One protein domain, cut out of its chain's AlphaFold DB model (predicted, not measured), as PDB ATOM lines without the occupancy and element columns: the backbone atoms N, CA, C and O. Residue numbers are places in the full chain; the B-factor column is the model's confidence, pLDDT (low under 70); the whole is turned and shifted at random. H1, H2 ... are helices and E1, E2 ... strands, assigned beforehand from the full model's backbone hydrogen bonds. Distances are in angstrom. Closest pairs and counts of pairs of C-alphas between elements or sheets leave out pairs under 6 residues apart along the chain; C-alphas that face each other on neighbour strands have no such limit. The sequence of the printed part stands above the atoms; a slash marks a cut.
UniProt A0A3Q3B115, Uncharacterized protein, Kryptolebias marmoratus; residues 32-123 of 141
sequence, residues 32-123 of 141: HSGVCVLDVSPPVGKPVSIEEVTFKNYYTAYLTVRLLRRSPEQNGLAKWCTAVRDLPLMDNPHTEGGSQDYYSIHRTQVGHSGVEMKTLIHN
ATOM      1  N   HIS A  32      28.665  32.367 -26.526       65.56
ATOM      2  CA  HIS A  32      29.089  30.983 -26.302       65.56
ATOM      3  C   HIS A  32      29.041  30.187 -27.611       65.56
ATOM      4  O   HIS A  32      28.051  30.266 -28.337       65.56
ATOM      5  N   SER A  33      30.054  29.348 -27.850       68.69
ATOM      6  CA  SER A  33      30.229  28.487 -29.037       68.69
ATOM      7  C   SER A  33      29.114  27.456 -29.274       68.69
ATOM      8  O   SER A  33      29.236  26.618 -30.166       68.69
ATOM      9  N   GLY A  34      28.094  27.399 -28.417       77.88
ATOM     10  CA  GLY A  34      27.227  26.234 -28.256       77.88
ATOM     11  C   GLY A  34      27.949  25.051 -27.594       77.88
ATOM     12  O   GLY A  34      27.397  24.393 -26.729       77.88
ATOM     13  N   VAL A  35      29.223  24.818 -27.895       79.50
ATOM     14  CA  VAL A  35      30.008  23.724 -27.314       79.50
ATOM     15  C   VAL A  35      30.292  23.957 -25.830       79.50
ATOM     16  O   VAL A  35      30.731  25.043 -25.435       79.50
ATOM     17  N   CYS A  36      30.103  22.920 -25.013       82.75
ATOM     18  CA  CYS A  36      30.532  22.903 -23.621       82.75
ATOM     19  C   CYS A  36      31.327  21.638 -23.283       82.75
ATOM     20  O   CYS A  36      31.239  20.602 -23.936       82.75
ATOM     21  N   VAL A  37      32.156  21.731 -22.255       83.12
ATOM     22  CA  VAL A  37      32.957  20.621 -21.746       83.12
ATOM     23  C   VAL A  37      32.492  20.308 -20.338       83.12
ATOM     24  O   VAL A  37      32.385  21.207 -19.503       83.12
ATOM     25  N   LEU A  38      32.233  19.029 -20.088       83.94
ATOM     26  CA  LEU A  38      31.884  18.488 -18.788       83.94
ATOM     27  C   LEU A  38      33.004  17.567 -18.302       83.94
ATOM     28  O   LEU A  38      33.323  16.554 -18.930       83.94
ATOM     29  N   ASP A  39      33.592  17.910 -17.162       80.06
ATOM     30  CA  ASP A  39      34.576  17.059 -16.499       80.06
ATOM     31  C   ASP A  39      33.856  16.118 -15.526       80.06
ATOM     32  O   ASP A  39      33.157  16.584 -14.621       80.06
ATOM     33  N   VAL A  40      34.072  14.809 -15.681       80.56
ATOM     34  CA  VAL A  40      33.543  13.774 -14.787       80.56
ATOM     35  C   VAL A  40      34.707  13.003 -14.174       80.56
ATOM     36  O   VAL A  40      35.403  12.225 -14.831       80.56
ATOM     37  N   SER A  41      34.928  13.216 -12.882       77.56
ATOM     38  CA  SER A  41      36.011  12.566 -12.150       77.56
ATOM     39  C   SER A  41      35.467  11.368 -11.355       77.56
ATOM     40  O   SER A  41      34.487  11.523 -10.618       77.56
ATOM     41  N   PRO A  42      36.078  10.172 -11.471       71.31
ATOM     42  CA  PRO A  42      35.752   9.043 -10.603       71.31
ATOM     43  C   PRO A  42      36.165   9.332  -9.146       71.31
ATOM     44  O   PRO A  42      36.904  10.292  -8.898       71.31
ATOM     45  N   PRO A  43      35.734   8.505  -8.172       70.50
ATOM     46  CA  PRO A  43      36.115   8.662  -6.775       70.50
ATOM     47  C   PRO A  43      37.632   8.721  -6.612       70.50
ATOM     48  O   PRO A  43      38.379   7.944  -7.215       70.50
ATOM     49  N   VAL A  44      38.085   9.653  -5.776       62.88
ATOM     50  CA  VAL A  44      39.509   9.886  -5.536       62.88
ATOM     51  C   VAL A  44      40.163   8.615  -4.986       62.88
ATOM     52  O   VAL A  44      39.669   8.003  -4.043       62.88
ATOM     53  N   GLY A  45      41.307   8.238  -5.562       60.28
ATOM     54  CA  GLY A  45      42.212   7.244  -4.979       60.28
ATOM     55  C   GLY A  45      42.279   5.880  -5.671       60.28
ATOM     56  O   GLY A  45      43.144   5.091  -5.296       60.28
ATOM     57  N   LYS A  46      41.454   5.580  -6.688       57.94
ATOM     58  CA  LYS A  46      41.587   4.327  -7.463       57.94
ATOM     59  C   LYS A  46      41.343   4.524  -8.965       57.94
ATOM     60  O   LYS A  46      40.376   5.184  -9.336       57.94
ATOM     61  N   PRO A  47      42.174   3.934  -9.846       60.81
ATOM     62  CA  PRO A  47      41.825   3.776 -11.253       60.81
ATOM     63  C   PRO A  47      40.555   2.931 -11.356       60.81
ATOM     64  O   PRO A  47      40.529   1.797 -10.878       60.81
ATOM     65  N   VAL A  48      39.506   3.478 -11.965       66.56
ATOM     66  CA  VAL A  48      38.245   2.758 -12.159       66.56
ATOM     67  C   VAL A  48      38.152   2.287 -13.605       66.56
ATOM     68  O   VAL A  48      38.467   3.022 -14.544       66.56
ATOM     69  N   SER A  49      37.746   1.032 -13.784       69.12
ATOM     70  CA  SER A  49      37.350   0.518 -15.089       69.12
ATOM     71  C   SER A  49      35.879   0.848 -15.304       69.12
ATOM     72  O   SER A  49      35.021   0.243 -14.671       69.12
ATOM     73  N   ILE A  50      35.595   1.801 -16.189       72.88
ATOM     74  CA  ILE A  50      34.228   2.158 -16.572       72.88
ATOM     75  C   ILE A  50      33.733   1.125 -17.590       72.88
ATOM     76  O   ILE A  50      34.379   0.905 -18.617       72.88
ATOM     77  N   GLU A  51      32.627   0.453 -17.278       74.62
ATOM     78  CA  GLU A  51      31.973  -0.498 -18.186       74.62
ATOM     79  C   GLU A  51      30.946   0.189 -19.084       74.62
ATOM     80  O   GLU A  51      30.851  -0.119 -20.268       74.62
ATOM     81  N   GLU A  52      30.199   1.134 -18.528       79.44
ATOM     82  CA  GLU A  52      29.119   1.830 -19.205       79.44
ATOM     83  C   GLU A  52      28.987   3.238 -18.626       79.44
ATOM     84  O   GLU A  52      29.248   3.466 -17.442       79.44
ATOM     85  N   VAL A  53      28.579   4.181 -19.470       81.44
ATOM     86  CA  VAL A  53      28.142   5.510 -19.052       81.44
ATOM     87  C   VAL A  53      26.734   5.733 -19.552       81.44
ATOM     88  O   VAL A  53      26.505   5.767 -20.759       81.44
ATOM     89  N   THR A  54      25.814   5.917 -18.613       83.69
ATOM     90  CA  THR A  54      24.418   6.234 -18.887       83.69
ATOM     91  C   THR A  54      24.147   7.705 -18.613       83.69
ATOM     92  O   THR A  54      24.590   8.260 -17.607       83.69
ATOM     93  N   PHE A  55      23.428   8.364 -19.513       85.94
ATOM     94  CA  PHE A  55      23.007   9.747 -19.321       85.94
ATOM     95  C   PHE A  55      21.717  10.030 -20.085       85.94
ATOM     96  O   PHE A  55      21.402   9.376 -21.077       85.94
ATOM     97  N   LYS A  56      20.971  11.030 -19.614       87.31
ATOM     98  CA  LYS A  56      19.827  11.573 -20.340       87.31
ATOM     99  C   LYS A  56      20.305  12.715 -21.232       87.31
ATOM    100  O   LYS A  56      21.032  13.592 -20.762       87.31
ATOM    101  N   ASN A  57      19.908  12.700 -22.500       86.81
ATOM    102  CA  ASN A  57      20.132  13.827 -23.386       86.81
ATOM    103  C   ASN A  57      19.284  15.026 -22.923       86.81
ATOM    104  O   ASN A  57      18.146  14.867 -22.485       86.81
ATOM    105  N   TYR A  58      19.855  16.224 -23.004       85.88
ATOM    106  CA  TYR A  58      19.161  17.487 -22.764       85.88
ATOM    107  C   TYR A  58      19.510  18.452 -23.895       85.88
ATOM    108  O   TYR A  58      20.204  19.444 -23.682       85.88
ATOM    109  N   TYR A  59      19.029  18.146 -25.103       87.31
ATOM    110  CA  TYR A  59      19.270  18.938 -26.321       87.31
ATOM    111  C   TYR A  59      20.738  18.996 -26.786       87.31
ATOM    112  O   TYR A  59      21.175  19.962 -27.414       87.31
ATOM    113  N   THR A  60      21.515  17.951 -26.510       86.12
ATOM    114  CA  THR A  60      22.830  17.755 -27.120       86.12
ATOM    115  C   THR A  60      22.665  17.056 -28.465       86.12
ATOM    116  O   THR A  60      22.095  15.974 -28.539       86.12
ATOM    117  N   ALA A  61      23.216  17.657 -29.520       89.06
ATOM    118  CA  ALA A  61      23.207  17.087 -30.865       89.06
ATOM    119  C   ALA A  61      24.300  16.028 -31.057       89.06
ATOM    120  O   ALA A  61      24.034  14.942 -31.566       89.06
ATOM    121  N   TYR A  62      25.529  16.347 -30.632       87.31
ATOM    122  CA  TYR A  62      26.686  15.468 -30.784       87.31
ATOM    123  C   TYR A  62      27.499  15.381 -29.497       87.31
ATOM    124  O   TYR A  62      27.706  16.369 -28.787       87.31
ATOM    125  N   LEU A  63      28.038  14.195 -29.241       86.31
ATOM    126  CA  LEU A  63      28.827  13.902 -28.059       86.31
ATOM    127  C   LEU A  63      30.203  13.354 -28.423       86.31
ATOM    128  O   LEU A  63      30.334  12.367 -29.142       86.31
ATOM    129  N   THR A  64      31.242  13.959 -27.858       85.00
ATOM    130  CA  THR A  64      32.604  13.431 -27.901       85.00
ATOM    131  C   THR A  64      33.038  13.065 -26.486       85.00
ATOM    132  O   THR A  64      33.057  13.893 -25.583       85.00
ATOM    133  N   VAL A  65      33.446  11.820 -26.272       83.25
ATOM    134  CA  VAL A  65      33.999  11.359 -24.996       83.25
ATOM    135  C   VAL A  65      35.511  11.281 -25.106       83.25
ATOM    136  O   VAL A  65      36.060  10.600 -25.973       83.25
ATOM    137  N   ARG A  66      36.199  11.939 -24.176       82.44
ATOM    138  CA  ARG A  66      37.645  11.852 -23.987       82.44
ATOM    139  C   ARG A  66      37.961  11.233 -22.636       82.44
ATOM    140  O   ARG A  66      37.223  11.355 -21.667       82.44
ATOM    141  N   LEU A  67      39.097  10.571 -22.585       78.62
ATOM    142  CA  LEU A  67      39.536   9.747 -21.479       78.62
ATOM    143  C   LEU A  67      41.001  10.074 -21.163       78.62
ATOM    144  O   LEU A  67      41.823  10.133 -22.074       78.62
ATOM    145  N   LEU A  68      41.351  10.285 -19.897       77.50
ATOM    146  CA  LEU A  68      42.714  10.568 -19.444       77.50
ATOM    147  C   LEU A  68      43.432   9.294 -19.020       77.50
ATOM    148  O   LEU A  68      43.260   8.815 -17.901       77.50
ATOM    149  N   ARG A  69      44.243   8.735 -19.909       75.12
ATOM    150  CA  ARG A  69      44.902   7.455 -19.681       75.12
ATOM    151  C   ARG A  69      46.220   7.664 -18.972       75.12
ATOM    152  O   ARG A  69      47.053   8.435 -19.441       75.12
ATOM    153  N   ARG A  70      46.426   6.942 -17.872       72.81
ATOM    154  CA  ARG A  70      47.738   6.816 -17.228       72.81
ATOM    155  C   ARG A  70      48.337   5.473 -17.623       72.81
ATOM    156  O   ARG A  70      47.798   4.429 -17.263       72.81
ATOM    157  N   SER A  71      49.415   5.494 -18.401       65.56
ATOM    158  CA  SER A  71      50.139   4.278 -18.782       65.56
ATOM    159  C   SER A  71      51.271   4.000 -17.789       65.56
ATOM    160  O   SER A  71      52.105   4.891 -17.589       65.56
ATOM    161  N   PRO A  72      51.370   2.777 -17.232       63.62
ATOM    162  CA  PRO A  72      52.511   2.378 -16.406       63.62
ATOM    163  C   PRO A  72      53.842   2.505 -17.161       63.62
ATOM    164  O   PRO A  72      54.834   2.938 -16.592       63.62
ATOM    165  N   GLU A  73      53.831   2.208 -18.465       66.38
ATOM    166  CA  GLU A  73      55.014   2.201 -19.340       66.38
ATOM    167  C   GLU A  73      55.588   3.597 -19.638       66.38
ATOM    168  O   GLU A  73      56.752   3.709 -20.006       66.38
ATOM    169  N   GLN A  74      54.810   4.674 -19.463       61.34
ATOM    170  CA  GLN A  74      55.274   6.057 -19.681       61.34
ATOM    171  C   GLN A  74      55.460   6.812 -18.360       61.34
ATOM    172  O   GLN A  74      55.042   7.963 -18.243       61.34
ATOM    173  N   ASN A  75      56.028   6.162 -17.339       60.72
ATOM    174  CA  ASN A  75      56.332   6.778 -16.038       60.72
ATOM    175  C   ASN A  75      55.133   7.498 -15.381       60.72
ATOM    176  O   ASN A  75      55.298   8.506 -14.698       60.72
ATOM    177  N   GLY A  76      53.905   7.019 -15.611       65.75
ATOM    178  CA  GLY A  76      52.695   7.641 -15.065       65.75
ATOM    179  C   GLY A  76      52.221   8.911 -15.786       65.75
ATOM    180  O   GLY A  76      51.313   9.578 -15.283       65.75
ATOM    181  N   LEU A  77      52.769   9.237 -16.964       69.38
ATOM    182  CA  LEU A  77      52.299  10.357 -17.780       69.38
ATOM    183  C   LEU A  77      50.825  10.160 -18.167       69.38
ATOM    184  O   LEU A  77      50.417   9.109 -18.672       69.38
ATOM    185  N   ALA A  78      50.019  11.190 -17.911       75.44
ATOM    186  CA  ALA A  78      48.595  11.190 -18.200       75.44
ATOM    187  C   ALA A  78      48.346  11.766 -19.604       75.44
ATOM    188  O   ALA A  78      48.710  12.907 -19.885       75.44
ATOM    189  N   LYS A  79      47.717  10.986 -20.489       80.75
ATOM    190  CA  LYS A  79      47.430  11.375 -21.876       80.75
ATOM    191  C   LYS A  79      45.933  11.347 -22.158       80.75
ATOM    192  O   LYS A  79      45.272  10.345 -21.911       80.75
ATOM    193  N   TRP A  80      45.408  12.425 -22.734       81.69
ATOM    194  CA  TRP A  80      44.035  12.450 -23.236       81.69
ATOM    195  C   TRP A  80      43.907  11.642 -24.530       81.69
ATOM    196  O   TRP A  80      44.593  11.920 -25.513       81.69
ATOM    197  N   CYS A  81      42.970  10.704 -24.546       78.12
ATOM    198  CA  CYS A  81      42.577   9.906 -25.699       78.12
ATOM    199  C   CYS A  81      41.102  10.170 -26.017       78.12
ATOM    200  O   CYS A  81      40.298  10.344 -25.104       78.12
ATOM    201  N   THR A  82      40.734  10.211 -27.295       81.88
ATOM    202  CA  THR A  82      39.323  10.276 -27.701       81.88
ATOM    203  C   THR A  82      38.782   8.860 -27.794       81.88
ATOM    204  O   THR A  82      39.348   8.036 -28.506       81.88
ATOM    205  N   ALA A  83      37.721   8.593 -27.049       78.69
ATOM    206  CA  ALA A  83      37.095   7.286 -26.943       78.69
ATOM    207  C   ALA A  83      35.900   7.173 -27.881       78.69
ATOM    208  O   ALA A  83      35.805   6.249 -28.674       78.69
ATOM    209  N   VAL A  84      35.046   8.192 -27.841       83.44
ATOM    210  CA  VAL A  84      33.926   8.368 -28.756       83.44
ATOM    211  C   VAL A  84      34.078   9.741 -29.374       83.44
ATOM    212  O   VAL A  84      34.358  10.707 -28.663       83.44
ATOM    213  N   ARG A  85      33.930   9.836 -30.689       85.19
ATOM    214  CA  ARG A  85      34.007  11.101 -31.412       85.19
ATOM    215  C   ARG A  85      32.698  11.331 -32.143       85.19
ATOM    216  O   ARG A  85      32.277  10.455 -32.888       85.19
ATOM    217  N   ASP A  86      32.124  12.508 -31.926       85.69
ATOM    218  CA  ASP A  86      30.968  13.052 -32.639       85.69
ATOM    219  C   ASP A  86      29.803  12.060 -32.769       85.69
ATOM    220  O   ASP A  86      29.202  11.919 -33.829       85.69
ATOM    221  N   LEU A  87      29.485  11.363 -31.672       87.06
ATOM    222  CA  LEU A  87      28.327  10.477 -31.586       87.06
ATOM    223  C   LEU A  87      27.047  11.317 -31.710       87.06
ATOM    224  O   LEU A  87      26.820  12.154 -30.830       87.06
ATOM    225  N   PRO A  88      26.221  11.121 -32.753       90.06
ATOM    226  CA  PRO A  88      24.939  11.804 -32.858       90.06
ATOM    227  C   PRO A  88      23.980  11.289 -31.778       90.06
ATOM    228  O   PRO A  88      23.808  10.083 -31.614       90.06
ATOM    229  N   LEU A  89      23.360  12.216 -31.051       88.19
ATOM    230  CA  LEU A  89      22.307  11.947 -30.065       88.19
ATOM    231  C   LEU A  89      20.939  12.480 -30.515       88.19
ATOM    232  O   LEU A  89      19.954  12.382 -29.794       88.19
ATOM    233  N   MET A  90      20.879  13.124 -31.676       89.88
ATOM    234  CA  MET A  90      19.646  13.622 -32.274       89.88
ATOM    235  C   MET A  90      19.735  13.385 -33.778       89.88
ATOM    236  O   MET A  90      20.748  13.730 -34.388       89.88
ATOM    237  N   ASP A  91      18.680  12.831 -34.376       87.19
ATOM    238  CA  ASP A  91      18.611  12.627 -35.831       87.19
ATOM    239  C   ASP A  91      18.632  13.964 -36.580       87.19
ATOM    240  O   ASP A  91      19.235  14.099 -37.645       87.19
ATOM    241  N   ASN A  92      17.979  14.971 -35.996       84.00
ATOM    242  CA  ASN A  92      18.000  16.340 -36.476       84.00
ATOM    243  C   ASN A  92      18.217  17.297 -35.290       84.00
ATOM    244  O   ASN A  92      17.336  17.410 -34.438       84.00
ATOM    245  N   PRO A  93      19.338  18.040 -35.235       81.81
ATOM    246  CA  PRO A  93      19.623  18.974 -34.144       81.81
ATOM    247  C   PRO A  93      18.650  20.164 -34.073       81.81
ATOM    248  O   PRO A  93      18.685  20.922 -33.107       81.81
ATOM    249  N   HIS A  94      17.800  20.343 -35.091       80.12
ATOM    250  CA  HIS A  94      16.783  21.392 -35.174       80.12
ATOM    251  C   HIS A  94      15.378  20.932 -34.752       80.12
ATOM    252  O   HIS A  94      14.430  21.704 -34.877       80.12
ATOM    253  N   THR A  95      15.214  19.702 -34.258       83.38
ATOM    254  CA  THR A  95      13.934  19.199 -33.729       83.38
ATOM    255  C   THR A  95      14.095  18.684 -32.300       83.38
ATOM    256  O   THR A  95      15.200  18.624 -31.776       83.38
ATOM    257  N   GLU A  96      12.996  18.334 -31.630       85.44
ATOM    258  CA  GLU A  96      13.050  17.762 -30.274       85.44
ATOM    259  C   GLU A  96      13.354  16.252 -30.260       85.44
ATOM    260  O   GLU A  96      13.597  15.683 -29.194       85.44
ATOM    261  N   GLY A  97      13.357  15.584 -31.420       89.25
ATOM    262  CA  GLY A  97      13.582  14.138 -31.517       89.25
ATOM    263  C   GLY A  97      14.954  13.735 -30.967       89.25
ATOM    264  O   GLY A  97      15.968  14.318 -31.345       89.25
ATOM    265  N   GLY A  98      14.987  12.771 -30.042       85.56
ATOM    266  CA  GLY A  98      16.215  12.329 -29.367       85.56
ATOM    267  C   GLY A  98      16.707  13.248 -28.241       85.56
ATOM    268  O   GLY A  98      17.575  12.868 -27.456       85.56
ATOM    269  N   SER A  99      16.141  14.454 -28.093       85.94
ATOM    270  CA  SER A  99      16.635  15.468 -27.145       85.94
ATOM    271  C   SER A  99      16.420  15.130 -25.667       85.94
ATOM    272  O   SER A  99      16.989  15.820 -24.822       85.94
ATOM    273  N   GLN A 100      15.596  14.120 -25.367       91.06
ATOM    274  CA  GLN A 100      15.227  13.656 -24.023       91.06
ATOM    275  C   GLN A 100      15.493  12.156 -23.819       91.06
ATOM    276  O   GLN A 100      15.110  11.607 -22.781       91.06
ATOM    277  N   ASP A 101      16.137  11.500 -24.783       89.69
ATOM    278  CA  ASP A 101      16.370  10.060 -24.748       89.69
ATOM    279  C   ASP A 101      17.501   9.701 -23.780       89.69
ATOM    280  O   ASP A 101      18.389  10.508 -23.477       89.69
ATOM    281  N   TYR A 102      17.465   8.470 -23.274       88.81
ATOM    282  CA  TYR A 102      18.547   7.907 -22.474       88.81
ATOM    283  C   TYR A 102      19.549   7.202 -23.379       88.81
ATOM    284  O   TYR A 102      19.180   6.372 -24.207       88.81
ATOM    285  N   TYR A 103      20.826   7.507 -23.172       84.75
ATOM    286  CA  TYR A 103      21.936   6.926 -23.910       84.75
ATOM    287  C   TYR A 103      22.849   6.146 -22.981       84.75
ATOM    288  O   TYR A 103      23.163   6.597 -21.878       84.75
ATOM    289  N   SER A 104      23.315   5.009 -23.486       83.88
ATOM    290  CA  SER A 104      24.337   4.162 -22.883       83.88
ATOM    291  C   SER A 104      25.554   4.117 -23.793       83.88
ATOM    292  O   SER A 104      25.445   3.760 -24.966       83.88
ATOM    293  N   ILE A 105      26.724   4.453 -23.258       82.56
ATOM    294  CA  ILE A 105      28.003   4.276 -23.944       82.56
ATOM    295  C   ILE A 105      28.758   3.154 -23.247       82.56
ATOM    296  O   ILE A 105      29.199   3.313 -22.110       82.56
ATOM    297  N   HIS A 106      28.947   2.037 -23.942       80.75
ATOM    298  CA  HIS A 106      29.627   0.867 -23.396       80.75
ATOM    299  C   HIS A 106      31.138   0.915 -23.618       80.75
ATOM    300  O   HIS A 106      31.647   1.491 -24.578       80.75
ATOM    301  N   ARG A 107      31.880   0.202 -22.771       71.81
ATOM    302  CA  ARG A 107      33.339   0.061 -22.833       71.81
ATOM    303  C   ARG A 107      33.845  -0.400 -24.197       71.81
ATOM    304  O   ARG A 107      34.921   0.016 -24.619       71.81
ATOM    305  N   THR A 108      33.079  -1.234 -24.894       71.88
ATOM    306  CA  THR A 108      33.396  -1.691 -26.256       71.88
ATOM    307  C   THR A 108      33.488  -0.533 -27.249       71.88
ATOM    308  O   THR A 108      34.314  -0.580 -28.154       71.88
ATOM    309  N   GLN A 109      32.715   0.535 -27.037       65.31
ATOM    310  CA  GLN A 109      32.754   1.771 -27.825       65.31
ATOM    311  C   GLN A 109      33.852   2.735 -27.348       65.31
ATOM    312  O   GLN A 109      34.233   3.639 -28.080       65.31
ATOM    313  N   VAL A 110      34.355   2.557 -26.123       60.12
ATOM    314  CA  VAL A 110      35.204   3.524 -25.400       60.12
ATOM    315  C   VAL A 110      36.687   3.101 -25.367       60.12
ATOM    316  O   VAL A 110      37.569   3.911 -25.086       60.12
ATOM    317  N   GLY A 111      36.996   1.850 -25.721       54.06
ATOM    318  CA  GLY A 111      38.358   1.309 -25.734       54.06
ATOM    319  C   GLY A 111      38.861   0.877 -24.345       54.06
ATOM    320  O   GLY A 111      38.341   1.265 -23.300       54.06
ATOM    321  N   HIS A 112      39.868  -0.003 -24.308       43.94
ATOM    322  CA  HIS A 112      40.330  -0.640 -23.069       43.94
ATOM    323  C   HIS A 112      41.149   0.298 -22.140       43.94
ATOM    324  O   HIS A 112      42.214   0.779 -22.516       43.94
ATOM    325  N   SER A 113      40.660   0.400 -20.892       40.66
ATOM    326  CA  SER A 113      41.320   0.645 -19.585       40.66
ATOM    327  C   SER A 113      41.799   2.051 -19.140       40.66
ATOM    328  O   SER A 113      42.676   2.675 -19.734       40.66
ATOM    329  N   GLY A 114      41.285   2.438 -17.951       46.25
ATOM    330  CA  GLY A 114      41.948   3.206 -16.879       46.25
ATOM    331  C   GLY A 114      42.035   4.722 -17.047       46.25
ATOM    332  O   GLY A 114      43.119   5.225 -17.337       46.25
ATOM    333  N   VAL A 115      40.925   5.448 -16.858       50.44
ATOM    334  CA  VAL A 115      40.821   6.819 -17.381       50.44
ATOM    335  C   VAL A 115      39.833   7.721 -16.631       50.44
ATOM    336  O   VAL A 115      38.676   7.366 -16.441       50.44
ATOM    337  N   GLU A 116      40.290   8.917 -16.244       49.84
ATOM    338  CA  GLU A 116      39.422  10.046 -15.853       49.84
ATOM    339  C   GLU A 116      38.674  10.539 -17.103       49.84
ATOM    340  O   GLU A 116      39.285  10.687 -18.160       49.84
ATOM    341  N   MET A 117      37.359  10.749 -17.033       49.25
ATOM    342  CA  MET A 117      36.535  10.993 -18.218       49.25
ATOM    343  C   MET A 117      36.252  12.487 -18.384       49.25
ATOM    344  O   MET A 117      35.721  13.153 -17.500       49.25
ATOM    345  N   LYS A 118      36.598  13.036 -19.546       45.19
ATOM    346  CA  LYS A 118      36.125  14.350 -19.981       45.19
ATOM    347  C   LYS A 118      35.155  14.164 -21.118       45.19
ATOM    348  O   LYS A 118      35.529  13.731 -22.205       45.19
ATOM    349  N   THR A 119      33.920  14.545 -20.882       47.81
ATOM    350  CA  THR A 119      32.881  14.515 -21.894       47.81
ATOM    351  C   THR A 119      32.834  15.891 -22.545       47.81
ATOM    352  O   THR A 119      32.501  16.890 -21.914       47.81
ATOM    353  N   LEU A 120      33.233  15.969 -23.809       42.91
ATOM    354  CA  LEU A 120      33.085  17.162 -24.629       42.91
ATOM    355  C   LEU A 120      31.722  17.093 -25.320       42.91
ATOM    356  O   LEU A 120      31.462  16.229 -26.155       42.91
ATOM    357  N   ILE A 121      30.839  18.001 -24.934       53.78
ATOM    358  CA  ILE A 121      29.451  18.044 -25.365       53.78
ATOM    359  C   ILE A 121      29.331  19.147 -26.416       53.78
ATOM    360  O   ILE A 121      29.445  20.339 -26.120       53.78
ATOM    361  N   HIS A 122      29.085  18.770 -27.666       45.50
ATOM    362  CA  HIS A 122      28.745  19.746 -28.692       45.50
ATOM    363  C   HIS A 122      27.243  20.025 -28.596       45.50
ATOM    364  O   HIS A 122      26.429  19.353 -29.233       45.50
ATOM    365  N   ASN A 123      26.855  21.026 -27.800       41.81
ATOM    366  CA  ASN A 123      25.516  21.584 -27.948       41.81
ATOM    367  C   ASN A 123      25.554  22.521 -29.150       41.81
ATOM    368  O   ASN A 123      26.100  23.617 -29.093       41.81
TER     369      ASN A 123
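What this domain is: This is residues 32 to 123 of the 141 residues of an uncharacterized protein of Kryptolebias marmoratus (UniProt A0A3Q3B115). A twisted sheet of four long strands, E1, E6, E3 and E4, makes a slab, and a ribbon of two short strands, E2 and E5, with the short helix H1 right after E5, lies off one of its faces as a loose second layer. H1 is on the sheet, while the ribbon keeps its distance from the four strands; the loop of residues 71 to 77 lies at one end of the long axis and the unnamed stretch 89 to 101 at the other. The printed part has 92 residues with six named strands and one named helix, in the order E1 E2 E3 E4 E5 H1 E6, and is mostly strand; both sheets are antiparallel, the larger in the order E1, E6, E3, E4. The whole is only just compact, close to loose, with a radius of gyration of the C-alphas of 14.3 A, and is elongated, spanning 47 by 27 by 21 A.

How they stand to each other: In the larger sheet the inner strands are E6, residues 115 to 122, and E3, residues 62 to 70, antiparallel at 159 degrees, with N 66 and O 118 2.7 A apart, within hydrogen-bond range. E1, residues 32 to 41, is the edge strand beside E6, antiparallel at 161 degrees, with N 38 and O 119 2.8 A apart. The other edge strand is E4, residues 78 to 88, a hairpin with E3, antiparallel at 162 degrees, with N 67 and O 81 2.8 A apart. H1, residues 107 to 110, is on this sheet at a height of 9.5 A and only just over E4, with 3 of its C-alphas falling on that strand; the closest C-alphas of the two are those of Ala 83 and Val 110, 4.5 A apart. H1 is too short for any O i to N i+4 pair, and its one O i to N i+3 pair is within range. E2, residues 52 to 56, and E5, residues 102 to 106, are antiparallel at 164 degrees, with N 53 and O 105 2.8 A apart. E2 is apart from E3, E4 and E6, and E5 is apart from E3, E4 and E6.

Where its parts are: E1 begins at C-alpha 32 (29.089, 30.983, -26.302), bends by 59 degrees at residue 35 and measures 24.2 A. E3 is 26.5 A long, and E4, the longest strand with 11 residues, is 27.8 A. E6 is 21.0 A long and ends at C-alpha 122 (28.745, 19.746, -28.692). E5 begins at C-alpha 102 (18.547, 7.907, -22.474); it is 13.2 A long, E2 is 13.5 A and H1 is 4.7 A.

The domain as a whole: The C-alphas farthest apart are those of Asn 75 and Thr 95, 47.6 A. The printed part has no cut, and the link from E4 to E5, 13 residues, is long. The mean pLDDT of the printed part is 74.0; residues 32 to 33, 44 to 49, 71 to 77 and 109 to 123 are under 70, and E6 has a mean of 48.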